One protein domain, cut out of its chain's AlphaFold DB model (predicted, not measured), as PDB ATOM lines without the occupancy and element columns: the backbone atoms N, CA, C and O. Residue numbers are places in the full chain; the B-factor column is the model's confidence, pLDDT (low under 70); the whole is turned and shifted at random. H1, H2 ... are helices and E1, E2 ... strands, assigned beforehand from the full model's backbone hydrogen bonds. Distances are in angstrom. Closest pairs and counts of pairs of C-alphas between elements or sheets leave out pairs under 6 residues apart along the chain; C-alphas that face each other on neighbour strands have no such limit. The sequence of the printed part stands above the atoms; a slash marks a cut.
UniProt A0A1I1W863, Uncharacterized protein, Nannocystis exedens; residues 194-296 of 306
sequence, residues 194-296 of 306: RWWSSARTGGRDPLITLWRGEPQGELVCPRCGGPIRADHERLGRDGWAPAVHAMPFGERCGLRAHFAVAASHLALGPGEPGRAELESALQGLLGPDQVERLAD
ATOM      1  N   ARG A 194       7.089 -71.984   5.737       93.12
ATOM      2  CA  ARG A 194       6.108 -73.040   6.026       93.12
ATOM      3  C   ARG A 194       6.649 -74.386   5.580       93.12
ATOM      4  O   ARG A 194       6.694 -75.306   6.393       93.12
ATOM      5  N   TRP A 195       7.124 -74.465   4.337       94.12
ATOM      6  CA  TRP A 195       7.784 -75.665   3.833       94.12
ATOM      7  C   TRP A 195       9.029 -76.002   4.655       94.12
ATOM      8  O   TRP A 195       9.195 -77.139   5.080       94.12
ATOM      9  N   TRP A 196       9.875 -75.014   4.958       92.31
ATOM     10  CA  TRP A 196      11.085 -75.258   5.744       92.31
ATOM     11  C   TRP A 196      10.771 -75.832   7.128       92.31
ATOM     12  O   TRP A 196      11.454 -76.737   7.601       92.31
ATOM     13  N   SER A 197       9.725 -75.326   7.787       89.75
ATOM     14  CA  SER A 197       9.330 -75.806   9.113       89.75
ATOM     15  C   SER A 197       8.782 -77.234   9.078       89.75
ATOM     16  O   SER A 197       9.079 -77.997   9.991       89.75
ATOM     17  N   SER A 198       8.028 -77.615   8.038       90.50
ATOM     18  CA  SER A 198       7.513 -78.984   7.890       90.50
ATOM     19  C   SER A 198       8.573 -79.980   7.414       90.50
ATOM     20  O   SER A 198       8.533 -81.147   7.792       90.50
ATOM     21  N   ALA A 199       9.542 -79.527   6.618       90.00
ATOM     22  CA  ALA A 199      10.615 -80.348   6.065       90.00
ATOM     23  C   ALA A 199      11.684 -80.745   7.105       90.00
ATOM     24  O   ALA A 199      12.434 -81.703   6.899       90.00
ATOM     25  N   ARG A 200      11.781 -80.015   8.224       87.06
ATOM     26  CA  ARG A 200      12.729 -80.314   9.306       87.06
ATOM     27  C   ARG A 200      12.226 -81.451  10.190       87.06
ATOM     28  O   ARG A 200      11.447 -81.241  11.116       87.06
ATOM     29  N   THR A 201      12.765 -82.647   9.987       73.00
ATOM     30  CA  THR A 201      12.488 -83.815  10.838       73.00
ATOM     31  C   THR A 201      13.472 -83.861  12.010       73.00
ATOM     32  O   THR A 201      14.688 -83.888  11.807       73.00
ATOM     33  N   GLY A 202      12.977 -83.860  13.253       69.25
ATOM     34  CA  GLY A 202      13.830 -83.964  14.450       69.25
ATOM     35  C   GLY A 202      14.875 -82.843  14.574       69.25
ATOM     36  O   GLY A 202      15.984 -83.079  15.044       69.25
ATOM     37  N   GLY A 203      14.559 -81.641  14.074       70.00
ATOM     38  CA  GLY A 203      15.463 -80.485  14.079       70.00
ATOM     39  C   GLY A 203      16.583 -80.521  13.032       70.00
ATOM     40  O   GLY A 203      17.396 -79.593  12.997       70.00
ATOM     41  N   ARG A 204      16.629 -81.540  12.165       79.38
ATOM     42  CA  ARG A 204      17.624 -81.660  11.090       79.38
ATOM     43  C   ARG A 204      17.193 -80.864   9.867       79.38
ATOM     44  O   ARG A 204      16.040 -80.942   9.454       79.38
ATOM     45  N   ASP A 205      18.134 -80.135   9.280       87.56
ATOM     46  CA  ASP A 205      17.867 -79.365   8.067       87.56
ATOM     47  C   ASP A 205      17.705 -80.299   6.849       87.56
ATOM     48  O   ASP A 205      18.315 -81.380   6.818       87.56
ATOM     49  N   PRO A 206      16.878 -79.927   5.855       91.50
ATOM     50  CA  PRO A 206      16.732 -80.688   4.616       91.50
ATOM     51  C   PRO A 206      18.055 -80.833   3.846       91.50
ATOM     52  O   PRO A 206      18.979 -80.036   4.001       91.50
ATOM     53  N   LEU A 207      18.157 -81.870   3.017       93.06
ATOM     54  CA  LEU A 207      19.337 -82.155   2.201       93.06
ATOM     55  C   LEU A 207      19.316 -81.392   0.875       93.06
ATOM     56  O   LEU A 207      18.316 -81.412   0.160       93.06
ATOM     57  N   ILE A 208      20.456 -80.792   0.525       95.44
ATOM     58  CA  ILE A 208      20.647 -80.041  -0.724       95.44
ATOM     59  C   ILE A 208      21.166 -80.966  -1.826       95.44
ATOM     60  O   ILE A 208      22.080 -81.767  -1.592       95.44
ATOM     61  N   THR A 209      20.598 -80.811  -3.022       95.56
ATOM     62  CA  THR A 209      21.121 -81.292  -4.311       95.56
ATOM     63  C   THR A 209      21.262 -80.100  -5.257       95.56
ATOM     64  O   THR A 209      20.458 -79.173  -5.195       95.56
ATOM     65  N   LEU A 210      22.284 -80.087  -6.114       95.88
ATOM     66  CA  LEU A 210      22.481 -78.989  -7.066       95.88
ATOM     67  C   LEU A 210      22.000 -79.418  -8.450       95.88
ATOM     68  O   LEU A 210      22.318 -80.522  -8.884       95.88
ATOM     69  N   TRP A 211      21.263 -78.539  -9.121       95.19
ATOM     70  CA  TRP A 211      20.887 -78.669 -10.526       95.19
ATOM     71  C   TRP A 211      21.804 -77.789 -11.369       95.19
ATOM     72  O   TRP A 211      21.915 -76.590 -11.103       95.19
ATOM     73  N   ARG A 212      22.478 -78.369 -12.363       90.75
ATOM     74  CA  ARG A 212      23.470 -77.682 -13.205       90.75
ATOM     75  C   ARG A 212      22.932 -77.343 -14.595       90.75
ATOM     76  O   ARG A 212      23.704 -77.005 -15.484       90.75
ATOM     77  N   GLY A 213      21.611 -77.380 -14.767       85.06
ATOM     78  CA  GLY A 213      20.956 -77.069 -16.036       85.06
ATOM     79  C   GLY A 213      20.755 -78.290 -16.929       85.06
ATOM     80  O   GLY A 213      20.536 -78.131 -18.126       85.06
ATOM     81  N   GLU A 214      20.821 -79.502 -16.369       81.69
ATOM     82  CA  GLU A 214      20.561 -80.736 -17.101       81.69
ATOM     83  C   GLU A 214      19.158 -80.669 -17.752       81.69
ATOM     84  O   GLU A 214      18.158 -80.465 -17.040       81.69
ATOM     85  N   PRO A 215      19.064 -80.786 -19.093       65.75
ATOM     86  CA  PRO A 215      17.814 -80.634 -19.826       65.75
ATOM     87  C   PRO A 215      16.972 -81.899 -19.652       65.75
ATOM     88  O   PRO A 215      17.199 -82.883 -20.336       65.75
ATOM     89  N   GLN A 216      16.005 -81.850 -18.731       64.44
ATOM     90  CA  GLN A 216      15.053 -82.928 -18.414       64.44
ATOM     91  C   GLN A 216      15.720 -84.258 -17.990       64.44
ATOM     92  O   GLN A 216      16.296 -84.995 -18.781       64.44
ATOM     93  N   GLY A 217      15.601 -84.604 -16.707       63.59
ATOM     94  CA  GLY A 217      16.144 -85.843 -16.142       63.59
ATOM     95  C   GLY A 217      16.002 -85.869 -14.623       63.59
ATOM     96  O   GLY A 217      15.759 -84.831 -14.011       63.59
ATOM     97  N   GLU A 218      16.122 -87.045 -14.005       76.06
ATOM     98  CA  GLU A 218      16.189 -87.137 -12.542       76.06
ATOM     99  C   GLU A 218      17.559 -86.626 -12.072       76.06
ATOM    100  O   GLU A 218      18.603 -87.104 -12.519       76.06
ATOM    101  N   LEU A 219      17.556 -85.644 -11.166       89.81
ATOM    102  CA  LEU A 219      18.761 -85.220 -10.458       89.81
ATOM    103  C   LEU A 219      19.318 -86.412  -9.676       89.81
ATOM    104  O   LEU A 219      18.564 -87.263  -9.213       89.81
ATOM    105  N   VAL A 220      20.627 -86.459  -9.462       90.44
ATOM    106  CA  VAL A 220      21.241 -87.535  -8.678       90.44
ATOM    107  C   VAL A 220      21.638 -87.006  -7.308       90.44
ATOM    108  O   VAL A 220      22.312 -85.985  -7.179       90.44
ATOM    109  N   CYS A 221      21.222 -87.714  -6.262       90.81
ATOM    110  CA  CYS A 221      21.613 -87.419  -4.899       90.81
ATOM    111  C   CYS A 221      23.128 -87.636  -4.754       90.81
ATOM    112  O   CYS A 221      23.589 -88.774  -4.877       90.81
ATOM    113  N   PRO A 222      23.910 -86.602  -4.400       91.12
ATOM    114  CA  PRO A 222      25.372 -86.693  -4.377       91.12
ATOM    115  C   PRO A 222      25.905 -87.636  -3.284       91.12
ATOM    116  O   PRO A 222      27.077 -87.988  -3.272       91.12
ATOM    117  N   ARG A 223      25.045 -88.062  -2.350       90.06
ATOM    118  CA  ARG A 223      25.420 -88.843  -1.159       90.06
ATOM    119  C   ARG A 223      25.216 -90.348  -1.334       90.06
ATOM    120  O   ARG A 223      25.899 -91.141  -0.683       90.06
ATOM    121  N   CYS A 224      24.237 -90.744  -2.148       88.19
ATOM    122  CA  CYS A 224      23.849 -92.148  -2.325       88.19
ATOM    123  C   CYS A 224      23.636 -92.565  -3.786       88.19
ATOM    124  O   CYS A 224      23.354 -93.733  -4.025       88.19
ATOM    125  N   GLY A 225      23.714 -91.640  -4.747       88.88
ATOM    126  CA  GLY A 225      23.441 -91.923  -6.159       88.88
ATOM    127  C   GLY A 225      21.957 -92.115  -6.502       88.88
ATOM    128  O   GLY A 225      21.631 -92.397  -7.649       88.88
ATOM    129  N   GLY A 226      21.048 -91.978  -5.533       88.50
ATOM    130  CA  GLY A 226      19.611 -92.138  -5.751       88.50
ATOM    131  C   GLY A 226      18.990 -90.984  -6.552       88.50
ATOM    132  O   GLY A 226      19.494 -89.862  -6.489       88.50
ATOM    133  N   PRO A 227      17.875 -91.219  -7.258       90.38
ATOM    134  CA  PRO A 227      17.188 -90.200  -8.025       90.38
ATOM    135  C   PRO A 227      16.473 -89.191  -7.122       90.38
ATOM    136  O   PRO A 227      15.836 -89.535  -6.119       90.38
ATOM    137  N   ILE A 228      16.566 -87.932  -7.522       91.19
ATOM    138  CA  ILE A 228      15.954 -86.757  -6.926       91.19
ATOM    139  C   ILE A 228      15.029 -86.147  -7.979       91.19
ATOM    140  O   ILE A 228      15.451 -85.760  -9.068       91.19
ATOM    141  N   ARG A 229      13.749 -86.035  -7.635       91.19
ATOM    142  CA  ARG A 229      12.747 -85.359  -8.459       91.19
ATOM    143  C   ARG A 229      12.514 -83.963  -7.919       91.19
ATOM    144  O   ARG A 229      12.188 -83.814  -6.744       91.19
ATOM    145  N   ALA A 230      12.655 -82.960  -8.772       92.19
ATOM    146  CA  ALA A 230      12.380 -81.567  -8.458       92.19
ATOM    147  C   ALA A 230      11.644 -80.908  -9.630       92.19
ATOM    148  O   ALA A 230      11.701 -81.385 -10.761       92.19
ATOM    149  N   ASP A 231      10.958 -79.805  -9.359       92.81
ATOM    150  CA  ASP A 231      10.346 -78.978 -10.397       92.81
ATOM    151  C   ASP A 231      11.430 -78.118 -11.070       92.81
ATOM    152  O   ASP A 231      11.931 -77.156 -10.481       92.81
ATOM    153  N   HIS A 232      11.827 -78.492 -12.289       91.19
ATOM    154  CA  HIS A 232      12.894 -77.814 -13.035       91.19
ATOM    155  C   HIS A 232      12.481 -76.419 -13.521       91.19
ATOM    156  O   HIS A 232      13.327 -75.530 -13.604       91.19
ATOM    157  N   GLU A 233      11.192 -76.195 -13.793       91.38
ATOM    158  CA  GLU A 233      10.690 -74.867 -14.159       91.38
ATOM    159  C   GLU A 233      10.811 -73.923 -12.960       91.38
ATOM    160  O   GLU A 233      11.347 -72.815 -13.065       91.38
ATOM    161  N   ARG A 234      10.399 -74.400 -11.781       93.12
ATOM    162  CA  ARG A 234      10.574 -73.671 -10.527       93.12
ATOM    163  C   ARG A 234      12.047 -73.439 -10.199       93.12
ATOM    164  O   ARG A 234      12.383 -72.343  -9.765       93.12
ATOM    165  N   LEU A 235      12.926 -74.416 -10.422       93.50
ATOM    166  CA  LEU A 235      14.369 -74.232 -10.236       93.50
ATOM    167  C   LEU A 235      14.927 -73.123 -11.132       93.50
ATOM    168  O   LEU A 235      15.676 -72.286 -10.638       93.50
ATOM    169  N   GLY A 236      14.541 -73.086 -12.410       91.06
ATOM    170  CA  GLY A 236      14.973 -72.045 -13.344       91.06
ATOM    171  C   GLY A 236      14.457 -70.651 -12.983       91.06
ATOM    172  O   GLY A 236      15.188 -69.673 -13.102       91.06
ATOM    173  N   ARG A 237      13.211 -70.547 -12.509       91.31
ATOM    174  CA  ARG A 237      12.593 -69.262 -12.150       91.31
ATOM    175  C   ARG A 237      13.026 -68.756 -10.773       91.31
ATOM    176  O   ARG A 237      13.387 -67.592 -10.604       91.31
ATOM    177  N   ASP A 238      12.956 -69.623  -9.771       92.69
ATOM    178  CA  ASP A 238      13.070 -69.245  -8.362       92.69
ATOM    179  C   ASP A 238      14.464 -69.545  -7.790       92.69
ATOM    180  O   ASP A 238      14.808 -69.030  -6.724       92.69
ATOM    181  N   GLY A 239      15.281 -70.340  -8.487       94.56
ATOM    182  CA  GLY A 239      16.617 -70.766  -8.061       94.56
ATOM    183  C   GLY A 239      16.621 -71.949  -7.088       94.56
ATOM    184  O   GLY A 239      17.685 -72.479  -6.778       94.56
ATOM    185  N   TRP A 240      15.457 -72.392  -6.602       96.44
ATOM    186  CA  TRP A 240      15.323 -73.564  -5.731       96.44
ATOM    187  C   TRP A 240      13.931 -74.199  -5.839       96.44
ATOM    188  O   TRP A 240      12.953 -73.533  -6.187       96.44
ATOM    189  N   ALA A 241      13.825 -75.477  -5.478       95.75
ATOM    190  CA  ALA A 241      12.549 -76.174  -5.360       95.75
ATOM    191  C   ALA A 241      12.620 -77.302  -4.317       95.75
ATOM    192  O   ALA A 241      13.663 -77.954  -4.200       95.75
ATOM    193  N   PRO A 242      11.522 -77.594  -3.591       95.62
ATOM    194  CA  PRO A 242      11.380 -78.853  -2.869       95.62
ATOM    195  C   PRO A 242      11.664 -80.048  -3.778       95.62
ATOM    196  O   PRO A 242      11.330 -80.018  -4.964       95.62
ATOM    197  N   ALA A 243      12.251 -81.101  -3.218       93.38
ATOM    198  CA  ALA A 243      12.605 -82.283  -3.981       93.38
ATOM    199  C   ALA A 243      12.232 -83.575  -3.247       93.38
ATOM    200  O   ALA A 243      12.200 -83.634  -2.016       93.38
ATOM    201  N   VAL A 244      11.958 -84.620  -4.022       90.06
ATOM    202  CA  VAL A 244      11.596 -85.949  -3.529       90.06
ATOM    203  C   VAL A 244      12.710 -86.923  -3.873       90.06
ATOM    204  O   VAL A 244      13.110 -87.035  -5.029       90.06
ATOM    205  N   HIS A 245      13.189 -87.646  -2.868       89.50
ATOM    206  CA  HIS A 245      14.122 -88.749  -3.052       89.50
ATOM    207  C   HIS A 245      13.343 -90.019  -3.417       89.50
ATOM    208  O   HIS A 245      12.503 -90.463  -2.638       89.50
ATOM    209  N   ALA A 246      13.589 -90.591  -4.597       80.81
ATOM    210  CA  ALA A 246      12.750 -91.650  -5.174       80.81
ATOM    211  C   ALA A 246      13.269 -93.092  -4.955       80.81
ATOM    212  O   ALA A 246      12.641 -94.043  -5.411       80.81
ATOM    213  N   MET A 247      14.377 -93.278  -4.227       71.44
ATOM    214  CA  MET A 247      14.868 -94.595  -3.773       71.44
ATOM    215  C   MET A 247      14.426 -94.916  -2.335       71.44
ATOM    216  O   MET A 247      14.242 -93.979  -1.551       71.44
ATOM    217  N   PRO A 248      14.319 -96.210  -1.953       62.75
ATOM    218  CA  PRO A 248      14.077 -96.607  -0.568       62.75
ATOM    219  C   PRO A 248      15.144 -96.010   0.359       62.75
ATOM    220  O   PRO A 248      16.330 -95.959   0.029       62.75
ATOM    221  N   PHE A 249      14.691 -95.511   1.508       61.00
ATOM    222  CA  PHE A 249      15.494 -94.767   2.474       61.00
ATOM    223  C   PHE A 249      16.684 -95.597   2.989       61.00
ATOM    224  O   PHE A 249      16.525 -96.444   3.862       61.00
ATOM    225  N   GLY A 250      17.887 -95.341   2.471       60.09
ATOM    226  CA  GLY A 250      19.140 -95.809   3.073       60.09
ATOM    227  C   GLY A 250      19.613 -94.872   4.191       60.09
ATOM    228  O   GLY A 250      19.206 -93.712   4.250       60.09
ATOM    229  N   GLU A 251      20.524 -95.332   5.054       60.12
ATOM    230  CA  GLU A 251      20.992 -94.581   6.238       60.12
ATOM    231  C   GLU A 251      21.534 -93.173   5.917       60.12
ATOM    232  O   GLU A 251      21.347 -92.236   6.696       60.12
ATOM    233  N   ARG A 252      22.157 -92.991   4.741       66.44
ATOM    234  CA  ARG A 252      22.774 -91.717   4.316       66.44
ATOM    235  C   ARG A 252      21.767 -90.633   3.916       66.44
ATOM    236  O   ARG A 252      22.038 -89.448   4.108       66.44
ATOM    237  N   CYS A 253      20.612 -91.029   3.384       78.38
ATOM    238  CA  CYS A 253      19.586 -90.136   2.832       78.38
ATOM    239  C   CYS A 253      18.197 -90.481   3.376       78.38
ATOM    240  O   CYS A 253      17.240 -90.390   2.624       78.38
ATOM    241  N   GLY A 254      18.111 -90.956   4.628       69.06
ATOM    242  CA  GLY A 254      16.891 -91.498   5.247       69.06
ATOM    243  C   GLY A 254      15.712 -90.513   5.326       69.06
ATOM    244  O   GLY A 254      15.527 -89.690   4.450       69.06
ATOM    245  N   LEU A 255      14.896 -90.532   6.385       74.81
ATOM    246  CA  LEU A 255      13.655 -89.725   6.530       74.81
ATOM    247  C   LEU A 255      13.811 -88.171   6.523       74.81
ATOM    248  O   LEU A 255      12.977 -87.443   7.068       74.81
ATOM    249  N   ARG A 256      14.901 -87.630   5.972       86.31
ATOM    250  CA  ARG A 256      15.135 -86.202   5.763       86.31
ATOM    251  C   ARG A 256      14.436 -85.749   4.487       86.31
ATOM    252  O   ARG A 256      14.478 -86.424   3.465       86.31
ATOM    253  N   ALA A 257      13.852 -84.559   4.532       90.81
ATOM    254  CA  ALA A 257      13.397 -83.888   3.326       90.81
ATOM    255  C   ALA A 257      14.581 -83.488   2.431       90.81
ATOM    256  O   ALA A 257      15.701 -83.287   2.912       90.81
ATOM    257  N   HIS A 258      14.312 -83.326   1.137       93.56
ATOM    258  CA  HIS A 258      15.276 -82.873   0.140       93.56
ATOM    259  C   HIS A 258      14.791 -81.588  -0.535       93.56
ATOM    260  O   HIS A 258      13.593 -81.313  -0.622       93.56
ATOM    261  N   PHE A 259      15.737 -80.810  -1.046       95.94
ATOM    262  CA  PHE A 259      15.478 -79.744  -2.002       95.94
ATOM    263  C   PHE A 259      16.622 -79.625  -2.996       95.94
ATOM    264  O   PHE A 259      17.754 -80.048  -2.738       95.94
ATOM    265  N   ALA A 260      16.301 -79.054  -4.147       96.31
ATOM    266  CA  ALA A 260      17.255 -78.738  -5.186       96.31
ATOM    267  C   ALA A 260      17.502 -77.226  -5.233       96.31
ATOM    268  O   ALA A 260      16.597 -76.430  -4.966       96.31
ATOM    269  N   VAL A 261      18.729 -76.843  -5.578       97.00
ATOM    270  CA  VAL A 261      19.141 -75.457  -5.825       97.00
ATOM    271  C   VAL A 261      19.784 -75.386  -7.203       97.00
ATOM    272  O   VAL A 261      20.609 -76.232  -7.550       97.00
ATOM    273  N   ALA A 262      19.414 -74.384  -7.992       95.44
ATOM    274  CA  ALA A 262      20.055 -74.106  -9.264       95.44
ATOM    275  C   ALA A 262      21.481 -73.600  -9.015       95.44
ATOM    276  O   ALA A 262      21.695 -72.572  -8.374       95.44
ATOM    277  N   ALA A 263      22.470 -74.317  -9.537       94.19
ATOM    278  CA  ALA A 263      23.884 -74.001  -9.383       94.19
ATOM    279  C   ALA A 263      24.221 -72.593  -9.917       94.19
ATOM    280  O   ALA A 263      25.074 -71.910  -9.350       94.19
ATOM    281  N   SER A 264      23.524 -72.133 -10.956       92.69
ATOM    282  CA  SER A 264      23.650 -70.782 -11.517       92.69
ATOM    283  C   SER A 264      23.217 -69.661 -10.562       92.69
ATOM    284  O   SER A 264      23.549 -68.508 -10.808       92.69
ATOM    285  N   HIS A 265      22.506 -69.980  -9.475       93.12
ATOM    286  CA  HIS A 265      22.015 -69.009  -8.496       93.12
ATOM    287  C   HIS A 265      22.859 -68.923  -7.217       93.12
ATOM    288  O   HIS A 265      22.483 -68.162  -6.326       93.12
ATOM    289  N   LEU A 266      23.953 -69.684  -7.072       93.50
ATOM    290  CA  LEU A 266      24.800 -69.568  -5.875       93.50
ATOM    291  C   LEU A 266      25.599 -68.253  -5.865       93.50
ATOM    292  O   LEU A 266      25.693 -67.549  -6.865       93.50
ATOM    293  N   ALA A 267      26.185 -67.936  -4.707       90.75
ATOM    294  CA  ALA A 267      26.891 -66.676  -4.469       90.75
ATOM    295  C   ALA A 267      28.144 -66.478  -5.339       90.75
ATOM    296  O   ALA A 267      28.483 -65.330  -5.621       90.75
ATOM    297  N   LEU A 268      28.802 -67.567  -5.743       91.12
ATOM    298  CA  LEU A 268      29.976 -67.573  -6.621       91.12
ATOM    299  C   LEU A 268      29.565 -68.043  -8.014       91.12
ATOM    300  O   LEU A 268      28.901 -69.072  -8.125       91.12
ATOM    301  N   GLY A 269      29.944 -67.333  -9.069       86.00
ATOM    302  CA  GLY A 269      29.701 -67.730 -10.452       86.00
ATOM    303  C   GLY A 269      30.514 -68.955 -10.907       86.00
ATOM    304  O   GLY A 269      31.393 -69.443 -10.189       86.00
ATOM    305  N   PRO A 270      30.231 -69.490 -12.109       83.12
ATOM    306  CA  PRO A 270      31.037 -70.554 -12.704       83.12
ATOM    307  C   PRO A 270      32.495 -70.112 -12.890       83.12
ATOM    308  O   PRO A 270      32.753 -69.070 -13.484       83.12
ATOM    309  N   GLY A 271      33.441 -70.919 -12.403       82.56
ATOM    310  CA  GLY A 271      34.879 -70.645 -12.518       82.56
ATOM    311  C   GLY A 271      35.438 -69.644 -11.500       82.56
ATOM    312  O   GLY A 271      36.648 -69.434 -11.488       82.56
ATOM    313  N   GLU A 272      34.604 -69.058 -10.634       88.56
ATOM    314  CA  GLU A 272      35.106 -68.257  -9.513       88.56
ATOM    315  C   GLU A 272      35.881 -69.149  -8.514       88.56
ATOM    316  O   GLU A 272      35.465 -70.288  -8.258       88.56
ATOM    317  N   PRO A 273      36.996 -68.663  -7.933       87.44
ATOM    318  CA  PRO A 273      37.720 -69.381  -6.883       87.44
ATOM    319  C   PRO A 273      36.805 -69.766  -5.712       87.44
ATOM    320  O   PRO A 273      35.927 -68.993  -5.334       87.44
ATOM    321  N   GLY A 274      36.983 -70.961  -5.141       91.00
ATOM    322  CA  GLY A 274      36.155 -71.451  -4.029       91.00
ATOM    323  C   GLY A 274      34.815 -72.071  -4.449       91.00
ATOM    324  O   GLY A 274      34.054 -72.569  -3.613       91.00
ATOM    325  N   ARG A 275      34.474 -72.047  -5.747       93.94
ATOM    326  CA  ARG A 275      33.188 -72.557  -6.241       93.94
ATOM    327  C   ARG A 275      33.028 -74.064  -6.027       93.94
ATOM    328  O   ARG A 275      31.940 -74.505  -5.658       93.94
ATOM    329  N   ALA A 276      34.070 -74.854  -6.273       93.06
ATOM    330  CA  ALA A 276      34.007 -76.312  -6.142       93.06
ATOM    331  C   ALA A 276      33.845 -76.736  -4.673       93.06
ATOM    332  O   ALA A 276      33.065 -77.639  -4.349       93.06
ATOM    333  N   GLU A 277      34.535 -76.033  -3.784       93.50
ATOM    334  CA  GLU A 277      34.477 -76.173  -2.337       93.50
ATOM    335  C   GLU A 277      33.075 -75.824  -1.825       93.50
ATOM    336  O   GLU A 277      32.472 -76.614  -1.097       93.50
ATOM    337  N   LEU A 278      32.500 -74.703  -2.281       95.44
ATOM    338  CA  LEU A 278      31.118 -74.313  -1.988       95.44
ATOM    339  C   LEU A 278      30.111 -75.394  -2.414       95.44
ATOM    340  O   LEU A 278      29.244 -75.784  -1.625       95.44
ATOM    341  N   GLU A 279      30.207 -75.906  -3.644       95.75
ATOM    342  CA  GLU A 279      29.301 -76.959  -4.120       95.75
ATOM    343  C   GLU A 279      29.408 -78.225  -3.265       95.75
ATOM    344  O   GLU A 279      28.386 -78.786  -2.851       95.75
ATOM    345  N   SER A 280      30.636 -78.633  -2.948       95.06
ATOM    346  CA  SER A 280      30.922 -79.808  -2.124       95.06
ATOM    347  C   SER A 280      30.389 -79.636  -0.699       95.06
ATOM    348  O   SER A 280      29.768 -80.551  -0.149       95.06
ATOM    349  N   ALA A 281      30.550 -78.445  -0.118       95.06
ATOM    350  CA  ALA A 281      30.036 -78.096   1.201       95.06
ATOM    351  C   ALA A 281      28.502 -78.139   1.256       95.06
ATOM    352  O   ALA A 281      27.932 -78.775   2.146       95.06
ATOM    353  N   LEU A 282      27.813 -77.527   0.285       95.44
ATOM    354  CA  LEU A 282      26.346 -77.554   0.196       95.44
ATOM    355  C   LEU A 282      25.814 -78.978   0.039       95.44
ATOM    356  O   LEU A 282      24.851 -79.395   0.691       95.44
ATOM    357  N   GLN A 283      26.483 -79.763  -0.799       94.44
ATOM    358  CA  GLN A 283      26.171 -81.168  -1.006       94.44
ATOM    359  C   GLN A 283      26.667 -82.069   0.133       94.44
ATOM    360  O   GLN A 283      26.492 -83.282   0.050       94.44
ATOM    361  N   GLY A 284      27.181 -81.497   1.233       90.56
ATOM    362  CA  GLY A 284      27.681 -82.188   2.426       90.56
ATOM    363  C   GLY A 284      28.609 -83.350   2.093       90.56
ATOM    364  O   GLY A 284      28.435 -84.437   2.641       90.56
ATOM    365  N   LEU A 285      29.507 -83.114   1.140       91.44
ATOM    366  CA  LEU A 285      30.543 -84.041   0.696       91.44
ATOM    367  C   LEU A 285      31.868 -83.817   1.430       91.44
ATOM    368  O   LEU A 285      32.746 -84.666   1.345       91.44
ATOM    369  N   LEU A 286      31.998 -82.704   2.156       91.12
ATOM    370  CA  LEU A 286      33.170 -82.412   2.974       91.12
ATOM    371  C   LEU A 286      33.116 -83.194   4.290       91.12
ATOM    372  O   LEU A 286      32.150 -83.082   5.052       91.12
ATOM    373  N   GLY A 287      34.160 -83.976   4.547       87.12
ATOM    374  CA  GLY A 287      34.437 -84.555   5.857       87.12
ATOM    375  C   GLY A 287      34.990 -83.513   6.843       87.12
ATOM    376  O   GLY A 287      35.417 -82.441   6.416       87.12
ATOM    377  N   PRO A 288      35.013 -83.818   8.155       86.75
ATOM    378  CA  PRO A 288      35.534 -82.917   9.187       86.75
ATOM    379  C   PRO A 288      36.933 -82.364   8.899       86.75
ATOM    380  O   PRO A 288      37.143 -81.163   9.019       86.75
ATOM    381  N   ASP A 289      37.846 -83.222   8.441       90.31
ATOM    382  CA  ASP A 289      39.249 -82.868   8.183       90.31
ATOM    383  C   ASP A 289      39.443 -82.049   6.894       90.31
ATOM    384  O   ASP A 289      40.553 -81.634   6.584       90.31
ATOM    385  N   GLN A 290      38.371 -81.832   6.125       91.75
ATOM    386  CA  GLN A 290      38.368 -81.032   4.896       91.75
ATOM    387  C   GLN A 290      37.751 -79.644   5.112       91.75
ATOM    388  O   GLN A 290      37.611 -78.878   4.161       91.75
ATOM    389  N   VAL A 291      37.301 -79.333   6.333       92.25
ATOM    390  CA  VAL A 291      36.760 -78.013   6.661       92.25
ATOM    391  C   VAL A 291      37.903 -77.124   7.114       92.25
ATOM    392  O   VAL A 291      38.337 -77.173   8.262       92.25
ATOM    393  N   GLU A 292      38.365 -76.293   6.196       92.50
ATOM    394  CA  GLU A 292      39.428 -75.333   6.452       92.50
ATOM    395  C   GLU A 292      38.881 -74.037   7.066       92.50
ATOM    396  O   GLU A 292      37.762 -73.582   6.785       92.50
ATOM    397  N   ARG A 293      39.671 -73.436   7.958       94.25
ATOM    398  CA  ARG A 293      39.340 -72.163   8.595       94.25
ATOM    399  C   ARG A 293      39.780 -71.022   7.682       94.25
ATOM    400  O   ARG A 293      40.908 -71.002   7.219       94.25
ATOM    401  N   LEU A 294      38.915 -70.027   7.475       95.19
ATOM    402  CA  LEU A 294      39.201 -68.939   6.533       95.19
ATOM    403  C   LEU A 294      40.437 -68.121   6.948       95.19
ATOM    404  O   LEU A 294      41.277 -67.807   6.111       95.19
ATOM    405  N   ALA A 295      40.565 -67.835   8.244       95.56
ATOM    406  CA  ALA A 295      41.691 -67.106   8.823       95.56
ATOM    407  C   ALA A 295      43.059 -67.787   8.650       95.56
ATOM    408  O   ALA A 295      44.074 -67.125   8.823       95.56
ATOM    409  N   ASP A 296      43.108 -69.069   8.275       93.75
ATOM    410  CA  ASP A 296      44.373 -69.767   8.020       93.75
ATOM    411  C   ASP A 296      44.881 -69.529   6.579       93.75
ATOM    412  O   ASP A 296      46.021 -69.863   6.256       93.75
TER     413      ASP A 296
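This is residues 194 to 296 of the 306 residues of an uncharacterized protein of Nannocystis exedens (UniProt A0A1I1W863). What is the picture? There is little regular structure: a small curled four-stranded sheet with H2 standing up from it, H1 grazing it, and H3 beside edge strand E1, amid long loops. What builds it? Of 103 printed residues, 41 are in H1, E1, E2, H2, E3, E4 and H3, a mixed class; the mixed sheet runs E1 E4 E3 E2. It is compact, radius of gyration of the C-alphas 14.2 A, spanning 40 by 31 by 28 A.

Where are the elements? H1 is residues 194 to 199, from C-alpha 194 at (6.108, -73.040, 6.026); E1 is 207 to 211, E2 227 to 230, H2 232 to 238, E3 240 to 245, 15.5 A long, and E4 258 to 262. Where is the last? H3, residues 275 to 282, ends at C-alpha 282 (26.346, -77.554, 0.196).

How do strands pair? Within hydrogen-bond range are N 209 and O 259 of parallel E1 and E4, 3.0 A, N 243 and O 258 of hairpin E3 and E4, 2.9 A, and N 229 and O 244 of antiparallel E2 and E3, 2.9 A. And the helices? H2 is over E3, closest C-alphas Leu 235 and Ala 241, 5.6 A; H1 and H3 only graze the sheet. In H1, H2 and H3 every O i to N i+4 pair is within range.

Which links are long? E1 to E2, E3 to E4 and E4 to H3; the printed part has no cut. Where is pLDDT under 70? At residues 202, 215 to 217, 248 to 252 and 254.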